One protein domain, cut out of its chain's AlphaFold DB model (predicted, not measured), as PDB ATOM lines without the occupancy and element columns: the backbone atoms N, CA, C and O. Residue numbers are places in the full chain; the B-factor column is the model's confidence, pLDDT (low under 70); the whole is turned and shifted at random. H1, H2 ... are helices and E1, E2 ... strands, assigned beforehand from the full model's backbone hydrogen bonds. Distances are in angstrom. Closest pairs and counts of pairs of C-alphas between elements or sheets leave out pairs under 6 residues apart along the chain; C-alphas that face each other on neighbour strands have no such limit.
ATOM      1  N   GLY A 453     -17.872  37.430  27.393       87.44
ATOM      2  CA  GLY A 453     -18.710  36.556  26.580       87.44
ATOM      3  C   GLY A 453     -18.939  37.176  25.207       87.44
ATOM      4  O   GLY A 453     -19.212  38.370  25.105       87.44
ATOM      5  N   PHE A 454     -18.859  36.361  24.166       92.44
ATOM      6  CA  PHE A 454     -19.136  36.748  22.791       92.44
ATOM      7  C   PHE A 454     -20.189  35.812  22.203       92.44
ATOM      8  O   PHE A 454     -20.084  34.601  22.361       92.44
ATOM      9  N   SER A 455     -21.199  36.352  21.536       93.56
ATOM     10  CA  SER A 455     -22.214  35.594  20.810       93.56
ATOM     11  C   SER A 455     -21.836  35.499  19.335       93.56
ATOM     12  O   SER A 455     -21.598  36.509  18.670       93.56
ATOM     13  N   CYS A 456     -21.768  34.280  18.811       95.12
ATOM     14  CA  CYS A 456     -21.542  34.004  17.400       95.12
ATOM     15  C   CYS A 456     -22.781  33.310  16.823       95.12
ATOM     16  O   CYS A 456     -23.135  32.223  17.294       95.12
ATOM     17  N   PRO A 457     -23.422  33.877  15.787       95.19
ATOM     18  CA  PRO A 457     -24.439  33.171  15.024       95.19
ATOM     19  C   PRO A 457     -23.867  31.880  14.431       95.19
ATOM     20  O   PRO A 457     -22.743  31.850  13.922       95.19
ATOM     21  N   TRP A 458     -24.638  30.806  14.522       93.94
ATOM     22  CA  TRP A 458     -24.216  29.445  14.220       93.94
ATOM     23  C   TRP A 458     -25.259  28.762  13.354       93.94
ATOM     24  O   TRP A 458     -26.453  28.902  13.594       93.94
ATOM     25  N   VAL A 459     -24.823  28.031  12.338       93.94
ATOM     26  CA  VAL A 459     -25.710  27.248  11.481       93.94
ATOM     27  C   VAL A 459     -25.769  25.829  12.011       93.94
ATOM     28  O   VAL A 459     -24.731  25.230  12.266       93.94
ATOM     29  N   GLU A 460     -26.972  25.283  12.132       92.81
ATOM     30  CA  GLU A 460     -27.235  23.866  12.367       92.81
ATOM     31  C   GLU A 460     -27.957  23.285  11.150       92.81
ATOM     32  O   GLU A 460     -29.059  23.715  10.794       92.81
ATOM     33  N   ALA A 461     -27.327  22.321  10.485       92.31
ATOM     34  CA  ALA A 461     -27.853  21.676   9.290       92.31
ATOM     35  C   ALA A 461     -28.563  20.345   9.612       92.31
ATOM     36  O   ALA A 461     -28.217  19.665  10.582       92.31
ATOM     37  N   PRO A 462     -29.508  19.892   8.760       90.56
ATOM     38  CA  PRO A 462     -30.213  18.621   8.953       90.56
ATOM     39  C   PRO A 462     -29.320  17.374   8.981       90.56
ATOM     40  O   PRO A 462     -29.726  16.343   9.512       90.56
ATOM     41  N   ASP A 463     -28.131  17.440   8.380       88.75
ATOM     42  CA  ASP A 463     -27.167  16.338   8.341       88.75
ATOM     43  C   ASP A 463     -26.252  16.290   9.582       88.75
ATOM     44  O   ASP A 463     -25.335  15.467   9.645       88.75
ATOM     45  N   GLY A 464     -26.506  17.160  10.566       85.44
ATOM     46  CA  GLY A 464     -25.747  17.275  11.809       85.44
ATOM     47  C   GLY A 464     -24.494  18.142  11.701       85.44
ATOM     48  O   GLY A 464     -23.781  18.282  12.697       85.44
ATOM     49  N   THR A 465     -24.203  18.724  10.533       87.38
ATOM     50  CA  THR A 465     -23.142  19.729  10.433       87.38
ATOM     51  C   THR A 465     -23.549  21.005  11.166       87.38
ATOM     52  O   THR A 465     -24.707  21.424  11.149       87.38
ATOM     53  N   ASN A 466     -22.590  21.603  11.861       89.56
ATOM     54  CA  ASN A 466     -22.733  22.857  12.563       89.56
ATOM     55  C   ASN A 466     -21.457  23.691  12.409       89.56
ATOM     56  O   ASN A 466     -20.346  23.167  12.490       89.56
ATOM     57  N   HIS A 467     -21.605  24.983  12.144       90.69
ATOM     58  CA  HIS A 467     -20.469  25.881  11.934       90.69
ATOM     59  C   HIS A 467     -20.862  27.342  12.181       90.69
ATOM     60  O   HIS A 467     -22.049  27.671  12.121       90.69
ATOM     61  N   PRO A 468     -19.891  28.243  12.422       93.88
ATOM     62  CA  PRO A 468     -20.160  29.676  12.450       93.88
ATOM     63  C   PRO A 468     -20.871  30.128  11.171       93.88
ATOM     64  O   PRO A 468     -20.501  29.715  10.068       93.88
ATOM     65  N   PHE A 469     -21.880  30.984  11.304       95.25
ATOM     66  CA  PHE A 469     -22.519  31.601  10.149       95.25
ATOM     67  C   PHE A 469     -21.618  32.701   9.588       95.25
ATOM     68  O   PHE A 469     -21.284  33.659  10.292       95.25
ATOM     69  N   GLY A 470     -21.260  32.581   8.313       93.81
ATOM     70  CA  GLY A 470     -20.508  33.602   7.598       93.81
ATOM     71  C   GLY A 470     -21.191  34.053   6.313       93.81
ATOM     72  O   GLY A 470     -22.064  33.375   5.767       93.81
ATOM     73  N   LEU A 471     -20.799  35.237   5.854       93.25
ATOM     74  CA  LEU A 471     -21.337  35.915   4.682       93.25
ATOM     75  C   LEU A 471     -20.250  36.071   3.621       93.25
ATOM     76  O   LEU A 471     -19.190  36.627   3.898       93.25
ATOM     77  N   ASP A 472     -20.538  35.664   2.386       91.56
ATOM     78  CA  ASP A 472     -19.652  35.912   1.247       91.56
ATOM     79  C   ASP A 472     -19.817  37.351   0.744       91.56
ATOM     80  O   ASP A 472     -20.829  37.717   0.141       91.56
ATOM     81  N   THR A 473     -18.812  38.187   0.992       92.75
ATOM     82  CA  THR A 473     -18.855  39.631   0.721       92.75
ATOM     83  C   THR A 473     -17.795  40.079  -0.288       92.75
ATOM     84  O   THR A 473     -16.977  39.289  -0.763       92.75
ATOM     85  N   ALA A 474     -17.766  41.378  -0.608       92.81
ATOM     86  CA  ALA A 474     -16.667  41.978  -1.367       92.81
ATOM     87  C   ALA A 474     -15.303  41.880  -0.656       92.81
ATOM     88  O   ALA A 474     -14.273  41.993  -1.318       92.81
ATOM     89  N   HIS A 475     -15.301  41.654   0.661       92.88
ATOM     90  CA  HIS A 475     -14.100  41.543   1.496       92.88
ATOM     91  C   HIS A 475     -13.726  40.087   1.815       92.88
ATOM     92  O   HIS A 475     -12.797  39.850   2.576       92.88
ATOM     93  N   GLY A 476     -14.417  39.109   1.219       92.12
ATOM     94  CA  GLY A 476     -14.255  37.682   1.511       92.12
ATOM     95  C   GLY A 476     -15.368  37.134   2.406       92.12
ATOM     96  O   GLY A 476     -16.430  37.751   2.528       92.12
ATOM     97  N   HIS A 477     -15.134  35.963   3.000       93.38
ATOM     98  CA  HIS A 477     -16.086  35.296   3.887       93.38
ATOM     99  C   HIS A 477     -16.001  35.887   5.303       93.38
ATOM    100  O   HIS A 477     -15.014  35.673   6.008       93.38
ATOM    101  N   LEU A 478     -17.002  36.667   5.710       95.69
ATOM    102  CA  LEU A 478     -17.007  37.387   6.987       95.69
ATOM    103  C   LEU A 478     -17.886  36.686   8.019       95.69
ATOM    104  O   LEU A 478     -19.050  36.405   7.743       95.69
ATOM    105  N   ILE A 479     -17.369  36.487   9.230       96.75
ATOM    106  CA  ILE A 479     -18.113  35.943  10.373       96.75
ATOM    107  C   ILE A 479     -18.244  37.041  11.422       96.75
ATOM    108  O   ILE A 479     -17.244  37.497  11.978       96.75
ATOM    109  N   PHE A 480     -19.477  37.467  11.685       97.19
ATOM    110  CA  PHE A 480     -19.767  38.512  12.664       97.19
ATOM    111  C   PHE A 480     -19.941  37.918  14.059       97.19
ATOM    112  O   PHE A 480     -20.659  36.938  14.245       97.19
ATOM    113  N   VAL A 481     -19.299  38.548  15.039       97.31
ATOM    114  CA  VAL A 481     -19.335  38.146  16.444       97.31
ATOM    115  C   VAL A 481     -19.723  39.342  17.297       97.31
ATOM    116  O   VAL A 481     -19.129  40.413  17.175       97.31
ATOM    117  N   PHE A 482     -20.690  39.140  18.179       96.69
ATOM    118  CA  PHE A 482     -21.283  40.161  19.033       96.69
ATOM    119  C   PHE A 482     -20.756  40.016  20.457       96.69
ATOM    120  O   PHE A 482     -20.488  38.910  20.919       96.69
ATOM    121  N   GLU A 483     -20.570  41.115  21.169       93.62
ATOM    122  CA  GLU A 483     -20.223  41.080  22.583       93.62
ATOM    123  C   GLU A 483     -21.493  40.877  23.417       93.62
ATOM    124  O   GLU A 483     -22.485  41.588  23.255       93.62
ATOM    125  N   MET A 484     -21.469  39.940  24.365       90.06
ATOM    126  CA  MET A 484     -22.590  39.761  25.285       90.06
ATOM    127  C   MET A 484     -22.788  41.014  26.150       90.06
ATOM    128  O   MET A 484     -21.881  41.433  26.869       90.06
ATOM    129  N   GLY A 485     -23.997  41.580  26.119       85.00
ATOM    130  CA  GLY A 485     -24.311  42.858  26.765       85.00
ATOM    131  C   GLY A 485     -23.919  44.093  25.941       85.00
ATOM    132  O   GLY A 485     -24.013  45.209  26.454       85.00
ATOM    133  N   GLY A 486     -23.478  43.893  24.692       89.38
ATOM    134  CA  GLY A 486     -23.294  44.925  23.675       89.38
ATOM    135  C   GLY A 486     -24.621  45.392  23.070       89.38
ATOM    136  O   GLY A 486     -25.631  45.540  23.765       89.38
ATOM    137  N   ASN A 487     -24.641  45.662  21.765       89.81
ATOM    138  CA  ASN A 487     -25.845  46.127  21.084       89.81
ATOM    139  C   ASN A 487     -26.777  44.958  20.708       89.81
ATOM    140  O   ASN A 487     -26.828  44.521  19.557       89.81
ATOM    141  N   GLU A 488     -27.558  44.488  21.686       90.50
ATOM    142  CA  GLU A 488     -28.500  43.362  21.539       90.50
ATOM    143  C   GLU A 488     -29.497  43.539  20.375       90.50
ATOM    144  O   GLU A 488     -29.934  42.565  19.763       90.50
ATOM    145  N   GLU A 489     -29.867  44.782  20.041       92.38
ATOM    146  CA  GLU A 489     -30.774  45.065  18.924       92.38
ATOM    147  C   GLU A 489     -30.111  44.768  17.573       92.38
ATOM    148  O   GLU A 489     -30.740  44.170  16.697       92.38
ATOM    149  N   VAL A 490     -28.833  45.125  17.413       92.06
ATOM    150  CA  VAL A 490     -28.070  44.845  16.187       92.06
ATOM    151  C   VAL A 490     -27.849  43.346  16.018       92.06
ATOM    152  O   VAL A 490     -28.088  42.834  14.925       92.06
ATOM    153  N   GLU A 491     -27.467  42.631  17.079       93.88
ATOM    154  CA  GLU A 491     -27.320  41.168  17.049       93.88
ATOM    155  C   GLU A 491     -28.628  40.481  16.640       93.88
ATOM    156  O   GLU A 491     -28.643  39.594  15.778       93.88
ATOM    157  N   LYS A 492     -29.746  40.914  17.232       92.75
ATOM    158  CA  LYS A 492     -31.066  40.361  16.937       92.75
ATOM    159  C   LYS A 492     -31.454  40.584  15.477       92.75
ATOM    160  O   LYS A 492     -31.846  39.630  14.809       92.75
ATOM    161  N   ILE A 493     -31.323  41.813  14.973       91.81
ATOM    162  CA  ILE A 493     -31.636  42.137  13.573       91.81
ATOM    163  C   ILE A 493     -30.728  41.344  12.631       91.81
ATOM    164  O   ILE A 493     -31.216  40.745  11.671       91.81
ATOM    165  N   TYR A 494     -29.423  41.299  12.914       94.44
ATOM    166  CA  TYR A 494     -28.469  40.523  12.129       94.44
ATOM    167  C   TYR A 494     -28.878  39.051  12.062       94.44
ATOM    168  O   TYR A 494     -28.905  38.473  10.976       94.44
ATOM    169  N   SER A 495     -29.244  38.454  13.197       93.50
ATOM    170  CA  SER A 495     -29.642  37.048  13.285       93.50
ATOM    171  C   SER A 495     -30.957  36.768  12.551       93.50
ATOM    172  O   SER A 495     -31.049  35.787  11.817       93.50
ATOM    173  N   GLU A 496     -31.961  37.639  12.680       92.06
ATOM    174  CA  GLU A 496     -33.245  37.506  11.972       92.06
ATOM    175  C   GLU A 496     -33.067  37.577  10.447       92.06
ATOM    176  O   GLU A 496     -33.618  36.751   9.715       92.06
ATOM    177  N   VAL A 497     -32.258  38.525   9.964       90.19
ATOM    178  CA  VAL A 497     -31.940  38.651   8.533       90.19
ATOM    179  C   VAL A 497     -31.138  37.443   8.058       90.19
ATOM    180  O   VAL A 497     -31.486  36.830   7.052       90.19
ATOM    181  N   SER A 498     -30.105  37.053   8.802       93.62
ATOM    182  CA  SER A 498     -29.234  35.923   8.462       93.62
ATOM    183  C   SER A 498     -29.992  34.598   8.404       93.62
ATOM    184  O   SER A 498     -29.777  33.808   7.488       93.62
ATOM    185  N   ALA A 499     -30.945  34.378   9.313       93.31
ATOM    186  CA  ALA A 499     -31.780  33.181   9.319       93.31
ATOM    187  C   ALA A 499     -32.604  33.033   8.027       93.31
ATOM    188  O   ALA A 499     -32.845  31.913   7.581       93.31
ATOM    189  N   SER A 500     -32.999  34.144   7.393       92.19
ATOM    190  CA  SER A 500     -33.726  34.120   6.115       92.19
ATOM    191  C   SER A 500     -32.860  33.728   4.912       92.19
ATOM    192  O   SER A 500     -33.398  33.329   3.880       92.19
ATOM    193  N   LEU A 501     -31.531  33.806   5.049       90.81
ATOM    194  CA  LEU A 501     -30.563  33.428   4.015       90.81
ATOM    195  C   LEU A 501     -30.215  31.934   4.051       90.81
ATOM    196  O   LEU A 501     -29.551  31.434   3.141       90.81
ATOM    197  N   LEU A 502     -30.634  31.216   5.096       92.75
ATOM    198  CA  LEU A 502     -30.280  29.816   5.275       92.75
ATOM    199  C   LEU A 502     -31.054  28.891   4.317       92.75
ATOM    200  O   LEU A 502     -32.245  29.105   4.065       92.75
ATOM    201  N   PRO A 503     -30.422  27.812   3.809       93.62
ATOM    202  CA  PRO A 503     -31.127  26.810   3.019       93.62
ATOM    203  C   PRO A 503     -32.245  26.135   3.823       93.62
ATOM    204  O   PRO A 503     -32.184  26.018   5.048       93.62
ATOM    205  N   ALA A 504     -33.254  25.609   3.124       94.00
ATOM    206  CA  ALA A 504     -34.374  24.926   3.765       94.00
ATOM    207  C   ALA A 504     -33.898  23.829   4.741       94.00
ATOM    208  O   ALA A 504     -33.066  22.988   4.399       94.00
ATOM    209  N   GLY A 505     -34.446  23.847   5.959       93.25
ATOM    210  CA  GLY A 505     -34.120  22.899   7.027       93.25
ATOM    211  C   GLY A 505     -32.927  23.287   7.906       93.25
ATOM    212  O   GLY A 505     -32.771  22.679   8.960       93.25
ATOM    213  N   HIS A 506     -32.131  24.287   7.524       94.56
ATOM    214  CA  HIS A 506     -31.066  24.809   8.380       94.56
ATOM    215  C   HIS A 506     -31.647  25.764   9.425       94.56
ATOM    216  O   HIS A 506     -32.660  26.426   9.184       94.56
ATOM    217  N   GLN A 507     -31.005  25.829  10.586       95.44
ATOM    218  CA  GLN A 507     -31.398  26.705  11.686       95.44
ATOM    219  C   GLN A 507     -30.236  27.609  12.069       95.44
ATOM    220  O   GLN A 507     -29.089  27.169  12.081       95.44
ATOM    221  N   LEU A 508     -30.543  28.872  12.371       95.19
ATOM    222  CA  LEU A 508     -29.578  29.785  12.964       95.19
ATOM    223  C   LEU A 508     -29.746  29.737  14.483       95.19
ATOM    224  O   LEU A 508     -30.811  30.083  15.001       95.19
ATOM    225  N   THR A 509     -28.706  29.313  15.182       93.19
ATOM    226  CA  THR A 509     -28.599  29.359  16.640       93.19
ATOM    227  C   THR A 509     -27.509  30.352  17.048       93.19
ATOM    228  O   THR A 509     -26.859  30.964  16.201       93.19
ATOM    229  N   SER A 510     -27.349  30.595  18.346       89.56
ATOM    230  CA  SER A 510     -26.270  31.429  18.879       89.56
ATOM    231  C   SER A 510     -25.392  30.571  19.779       89.56
ATOM    232  O   SER A 510     -25.886  29.848  20.650       89.56
ATOM    233  N   VAL A 511     -24.084  30.644  19.546       88.69
ATOM    234  CA  VAL A 511     -23.061  29.986  20.356       88.69
ATOM    235  C   VAL A 511     -22.284  31.043  21.119       88.69
ATOM    236  O   VAL A 511     -21.801  32.017  20.545       88.69
ATOM    237  N   VAL A 512     -22.131  30.818  22.422       87.25
ATOM    238  CA  VAL A 512     -21.349  31.694  23.291       87.25
ATOM    239  C   VAL A 512     -19.894  31.238  23.331       87.25
ATOM    240  O   VAL A 512     -19.600  30.079  23.628       87.25
ATOM    241  N   ILE A 513     -18.988  32.175  23.076       86.81
ATOM    242  CA  ILE A 513     -17.538  32.030  23.145       86.81
ATOM    243  C   ILE A 513     -17.044  32.858  24.331       86.81
ATOM    244  O   ILE A 513     -17.283  34.062  24.403       86.81
ATOM    245  N   ALA A 514     -16.348  32.220  25.267       82.94
ATOM    246  CA  ALA A 514     -15.707  32.898  26.387       82.94
ATOM    247  C   ALA A 514     -14.249  33.203  26.031       82.94
ATOM    248  O   ALA A 514     -13.493  32.289  25.708       82.94
ATOM    249  N   ALA A 515     -13.833  34.470  26.085       84.44
ATOM    250  CA  ALA A 515     -12.466  34.847  25.733       84.44
ATOM    251  C   ALA A 515     -11.956  36.047  26.541       84.44
ATOM    252  O   ALA A 515     -12.707  36.964  26.874       84.44
ATOM    253  N   LYS A 516     -10.649  36.067  26.834       82.25
ATOM    254  CA  LYS A 516      -9.964  37.207  27.476       82.25
ATOM    255  C   LYS A 516      -9.505  38.254  26.468       82.25
ATOM    256  O   LYS A 516      -9.353  39.426  26.798       82.25
ATOM    257  N   THR A 517      -9.240  37.826  25.238       87.06
ATOM    258  CA  THR A 517      -8.742  38.677  24.153       87.06
ATOM    259  C   THR A 517      -9.536  38.433  22.878       87.06
ATOM    260  O   THR A 517     -10.137  37.376  22.706       87.06
ATOM    261  N   LEU A 518      -9.525  39.403  21.963       89.25
ATOM    262  CA  LEU A 518     -10.186  39.254  20.665       89.25
ATOM    263  C   LEU A 518      -9.529  38.167  19.805       89.25
ATOM    264  O   LEU A 518     -10.228  37.478  19.074       89.25
ATOM    265  N   ASP A 519      -8.213  37.972  19.914       86.69
ATOM    266  CA  ASP A 519      -7.507  36.930  19.157       86.69
ATOM    267  C   ASP A 519      -7.965  35.527  19.566       86.69
ATOM    268  O   ASP A 519      -8.226  34.700  18.702       86.69
ATOM    269  N   GLN A 520      -8.230  35.303  20.857       83.56
ATOM    270  CA  GLN A 520      -8.825  34.048  21.328       83.56
ATOM    271  C   GLN A 520     -10.214  33.781  20.731       83.56
ATOM    272  O   GLN A 520     -10.543  32.629  20.460       83.56
ATOM    273  N   VAL A 521     -11.024  34.819  20.487       88.50
ATOM    274  CA  VAL A 521     -12.316  34.663  19.793       88.50
ATOM    275  C   VAL A 521     -12.092  34.189  18.357       88.50
ATOM    276  O   VAL A 521     -12.779  33.279  17.891       88.50
ATOM    277  N   ARG A 522     -11.109  34.776  17.661       90.25
ATOM    278  CA  ARG A 522     -10.755  34.381  16.290       90.25
ATOM    279  C   ARG A 522     -10.269  32.939  16.239       90.25
ATOM    280  O   ARG A 522     -10.749  32.179  15.404       90.25
ATOM    281  N   ASP A 523      -9.381  32.559  17.153       84.12
ATOM    282  CA  ASP A 523      -8.842  31.203  17.248       84.12
ATOM    283  C   ASP A 523      -9.950  30.182  17.554       84.12
ATOM    284  O   ASP A 523     -10.031  29.140  16.901       84.12
ATOM    285  N   ALA A 524     -10.869  30.505  18.474       84.00
ATOM    286  CA  ALA A 524     -12.005  29.648  18.811       84.00
ATOM    287  C   ALA A 524     -12.935  29.399  17.610       84.00
ATOM    288  O   ALA A 524     -13.395  28.274  17.405       84.00
ATOM    289  N   ILE A 525     -13.183  30.425  16.787       89.12
ATOM    290  CA  ILE A 525     -13.976  30.309  15.554       89.12
ATOM    291  C   ILE A 525     -13.211  29.532  14.480       89.12
ATOM    292  O   ILE A 525     -13.771  28.631  13.856       89.12
ATOM    293  N   ALA A 526     -11.916  29.806  14.312       86.19
ATOM    294  CA  ALA A 526     -11.054  29.097  13.369       86.19
ATOM    295  C   ALA A 526     -11.020  27.583  13.630       86.19
ATOM    296  O   ALA A 526     -11.077  26.771  12.704       86.19
ATOM    297  N   LEU A 527     -10.997  27.184  14.904       81.38
ATOM    298  CA  LEU A 527     -11.044  25.783  15.332       81.38
ATOM    299  C   LEU A 527     -12.387  25.087  15.050       81.38
ATOM    300  O   LEU A 527     -12.516  23.886  15.301       81.38
ATOM    301  N   ARG A 528     -13.390  25.809  14.541       82.81
ATOM    302  CA  ARG A 528     -14.753  25.324  14.275       82.81
ATOM    303  C   ARG A 528     -15.165  25.416  12.807       82.81
ATOM    304  O   ARG A 528     -16.262  24.989  12.466       82.81
ATOM    305  N   LEU A 529     -14.286  25.917  11.947       83.06
ATOM    306  CA  LEU A 529     -14.512  26.001  10.508       83.06
ATOM    307  C   LEU A 529     -13.866  24.827   9.758       83.06
ATOM    308  O   LEU A 529     -12.958  24.168  10.294       83.06
ATOM    309  N   PRO A 530     -14.318  24.555   8.518       75.38
ATOM    310  CA  PRO A 530     -13.629  23.655   7.609       75.38
ATOM    311  C   PRO A 530     -12.147  24.005   7.473       75.38
ATOM    312  O   PRO A 530     -11.731  25.163   7.447       75.38
ATOM    313  N   LEU A 531     -11.324  22.968   7.347       67.56
ATOM    314  CA  LEU A 531      -9.893  23.142   7.142       67.56
ATOM    315  C   LEU A 531      -9.635  23.811   5.782       67.56
ATOM    316  O   LEU A 531     -10.108  23.310   4.764       67.56
ATOM    317  N   ASN A 532      -8.794  24.852   5.771       68.69
ATOM    318  CA  ASN A 532      -8.358  25.628   4.596       68.69
ATOM    319  C   ASN A 532      -9.356  26.654   4.032       68.69
ATOM    320  O   ASN A 532      -9.108  27.195   2.954       68.69
ATOM    321  N   GLU A 533     -10.452  26.947   4.727       76.31
ATOM    322  CA  GLU A 533     -11.338  28.038   4.324       76.31
ATOM    323  C   GLU A 533     -10.729  29.393   4.717       76.31
ATOM    324  O   GLU A 533     -10.199  29.550   5.818       76.31
ATOM    325  N   GLN A 534     -10.743  30.363   3.799       83.44
ATOM    326  CA  GLN A 534     -10.322  31.731   4.105       83.44
ATOM    327  C   GLN A 534     -11.524  32.503   4.633       83.44
ATOM    328  O   GLN A 534     -12.497  32.693   3.909       83.44
ATOM    329  N   PHE A 535     -11.431  32.971   5.870       90.56
ATOM    330  CA  PHE A 535     -12.472  33.753   6.524       90.56
ATOM    331  C   PHE A 535     -11.853  34.904   7.319       90.56
ATOM    332  O   PHE A 535     -10.679  34.863   7.696       90.56
ATOM    333  N   GLU A 536     -12.658  35.921   7.603       93.94
ATOM    334  CA  GLU A 536     -12.322  37.008   8.517       93.94
ATOM    335  C   GLU A 536     -13.367  37.068   9.635       93.94
ATOM    336  O   GLU A 536     -14.571  37.123   9.390       93.94
ATOM    337  N   VAL A 537     -12.896  37.050  10.882       95.44
ATOM    338  CA  VAL A 537     -13.753  37.190  12.064       95.44
ATOM    339  C   VAL A 537     -13.825  38.661  12.455       95.44
ATOM    340  O   VAL A 537     -12.820  39.272  12.842       95.44
ATOM    341  N   VAL A 538     -15.032  39.208  12.377       96.38
ATOM    342  CA  VAL A 538     -15.357  40.615  12.592       96.38
ATOM    343  C   VAL A 538     -16.065  40.742  13.940       96.38
ATOM    344  O   VAL A 538     -17.180  40.254  14.104       96.38
ATOM    345  N   ILE A 539     -15.416  41.375  14.919       96.69
ATOM    346  CA  ILE A 539     -15.866  41.352  16.321       96.69
ATOM    347  C   ILE A 539     -16.383  42.725  16.751       96.69
ATOM    348  O   ILE A 539     -15.717  43.738  16.513       96.69
ATOM    349  N   GLU A 540     -17.540  42.753  17.409       95.31
ATOM    350  CA  GLU A 540     -18.156  43.958  17.964       95.31
ATOM    351  C   GLU A 540     -17.188  44.743  18.864       95.31
ATOM    352  O   GLU A 540     -16.367  44.184  19.599       95.31
ATOM    353  N   GLY A 541     -17.247  46.072  18.754       91.56
ATOM    354  CA  GLY A 541     -16.325  46.989  19.427       91.56
ATOM    355  C   GLY A 541     -15.011  47.234  18.674       91.56
ATOM    356  O   GLY A 541     -14.149  47.958  19.175       91.56
ATOM    357  N   THR A 542     -14.840  46.665  17.475       95.88
ATOM    358  CA  THR A 542     -13.716  46.985  16.580       95.88
ATOM    359  C   THR A 542     -14.133  47.950  15.459       95.88
ATOM    360  O   THR A 542     -15.261  47.869  14.974       95.88
ATOM    361  N   PRO A 543     -13.224  48.810  14.947       96.69
ATOM    362  CA  PRO A 543     -13.543  49.701  13.824       96.69
ATOM    363  C   PRO A 543     -13.967  48.962  12.545       96.69
ATOM    364  O   PRO A 543     -14.738  49.490  11.746       96.69
ATOM    365  N   GLN A 544     -13.450  47.747  12.337       96.62
ATOM    366  CA  GLN A 544     -13.820  46.889  11.209       96.62
ATOM    367  C   GLN A 544     -15.270  46.421  11.315       96.62
ATOM    368  O   GLN A 544     -15.979  46.424  10.313       96.62
ATOM    369  N   PHE A 545     -15.730  46.083  12.522       97.00
ATOM    370  CA  PHE A 545     -17.127  45.734  12.757       97.00
ATOM    371  C   PHE A 545     -18.058  46.897  12.444       97.00
ATOM    372  O   PHE A 545     -18.986  46.719  11.662       97.00
ATOM    373  N   ASP A 546     -17.766  48.092  12.959       96.06
ATOM    374  CA  ASP A 546     -18.584  49.283  12.696       96.06
ATOM    375  C   ASP A 546     -18.658  49.605  11.195       96.06
ATOM    376  O   ASP A 546     -19.720  49.934  10.660       96.06
ATOM    377  N   LEU A 547     -17.529  49.466  10.490       96.75
ATOM    378  CA  LEU A 547     -17.465  49.652   9.045       96.75
ATOM    379  C   LEU A 547     -18.325  48.620   8.309       96.75
ATOM    380  O   LEU A 547     -19.176  48.994   7.502       96.75
ATOM    381  N   TYR A 548     -18.109  47.330   8.562       96.44
ATOM    382  CA  TYR A 548     -18.768  46.264   7.813       96.44
ATOM    383  C   TYR A 548     -20.247  46.125   8.170       96.44
ATOM    384  O   TYR A 548     -21.051  45.888   7.272       96.44
ATOM    385  N   ILE A 549     -20.655  46.359   9.419       94.88
ATOM    386  CA  ILE A 549     -22.076  46.352   9.786       94.88
ATOM    387  C   ILE A 549     -22.821  47.528   9.138       94.88
ATOM    388  O   ILE A 549     -23.946  47.362   8.668       94.88
ATOM    389  N   SER A 550     -22.176  48.697   9.011       94.31
ATOM    390  CA  SER A 550     -22.731  49.834   8.266       94.31
ATOM    391  C   SER A 550     -22.868  49.519   6.774       94.31
ATOM    392  O   SER A 550     -23.896  49.839   6.178       94.31
ATOM    393  N   GLN A 551     -21.862  48.872   6.175       94.50
ATOM    394  CA  GLN A 551     -21.909  48.443   4.773       94.50
ATOM    395  C   GLN A 551     -22.946  47.337   4.529       94.50
ATOM    396  O   GLN A 551     -23.527  47.239   3.447       94.50
ATOM    397  N   LEU A 552     -23.182  46.474   5.521       91.31
ATOM    398  CA  LEU A 552     -24.240  45.471   5.467       91.31
ATOM    399  C   LEU A 552     -25.615  46.152   5.491       91.31
ATOM    400  O   LEU A 552     -26.480  45.806   4.687       91.31
ATOM    401  N   ALA A 553     -25.790  47.160   6.352       90.19
ATOM    402  CA  ALA A 553     -27.039  47.906   6.496       90.19
ATOM    403  C   ALA A 553     -27.415  48.725   5.245       90.19
ATOM    404  O   ALA A 553     -28.593  48.796   4.895       90.19
ATOM    405  N   ASP A 554     -26.444  49.331   4.554       92.50
ATOM    406  CA  ASP A 554     -26.689  50.081   3.309       92.50
ATOM    407  C   ASP A 554     -26.568  49.223   2.028       92.50
ATOM    408  O   ASP A 554     -26.887  49.677   0.923       92.50
ATOM    409  N   GLY A 555     -26.158  47.959   2.179       89.75
ATOM    410  CA  GLY A 555     -25.993  46.991   1.100       89.75
ATOM    411  C   GLY A 555     -24.768  47.226   0.213       89.75
ATOM    412  O   GLY A 555     -24.719  46.659  -0.882       89.75
TER     413      GLY A 555
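What this domain is: This is residues 453 to 555 of the 566 residues of an uncharacterized protein of Variovorax sp. JS1663 (UniProt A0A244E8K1). A strongly twisted sheet of six strands curls round H2 on one face, while H1 and H3 pack on the opposite face, H1 running along E1 and H3 running across E4 near E6. E1 and E4 make the middle of this branched sheet, with E2, E3, E5 and E6 at its edges. The printed part has 103 residues with six named strands and three named helices, which follow along the chain as four strands, E1 to E4, then H1, E5, H2, E6 and H3; of the neighbour pairs in the sheet, E4 and E6 are parallel and E1 and E2, E1 and E4, E1 and E5, and E3 and E4 are antiparallel, and the class is mixed, helices and strands. The whole is compact and rounded, with a radius of gyration of the C-alphas of 12.9 A and spans of 36 by 30 by 27 A.

How they stand to each other: E1, residues 453 to 460, forms a hairpin with E2, residues 466 to 468, where N 459 and O 467 are 2.8 A apart, within hydrogen-bond range. E2 runs on into E3, residues 471 to 473, at 42 degrees. E3 forms a hairpin with E4, residues 476 to 483; N 471 and O 478 are 2.8 A apart. E4 is also antiparallel to E1, at 131 degrees, with N 455 and O 482 at 2.7 A. H1, residues 488 to 500, is on the sheet at a height of 8.9 A, over E1, at 8 degrees to it on the local plane. E5, residues 507 to 515, is antiparallel to E1, on the other side of it from E2 and E4, with N 454 and O 513 at 2.8 A. H2, residues 518 to 526, is on the opposite face from H1. E6, residues 535 to 539, is parallel to E4, with N 538 and O 479 at 2.8 A; its closest C-alphas to H2 are those of Val 537 and Arg 522, 5.9 A. H3, residues 543 to 554, is on the same face as H1 at a height of 8.9 A, only just over E4 and E6, with 3 of its C-alphas falling on each. The three helices are apart from each other. Every O i to N i+4 pair is within hydrogen-bond range in H2 and H3, and 8 of 9 in H1.

Where its parts are: E1 begins at C-alpha 453, (-18.710, 36.556, 26.580), and is 20.9 A long; E4 is 22.2 A and E5 24.9 A. E2, E3 and E6 measure 7.3, 6.0 and 12.9 A. H1 is 18.7 A long, H2 12.5 A, and H3 16.8 A, ending at C-alpha 554, (-26.689, 50.081, 3.309).

The domain as a whole: The C-alphas farthest apart, those of Asp 463 and Pro 543, are 36.5 A apart. The printed part has no cut and no long link. Mean pLDDT of the printed part is 90.8, and residues 531 to 532 are under 70.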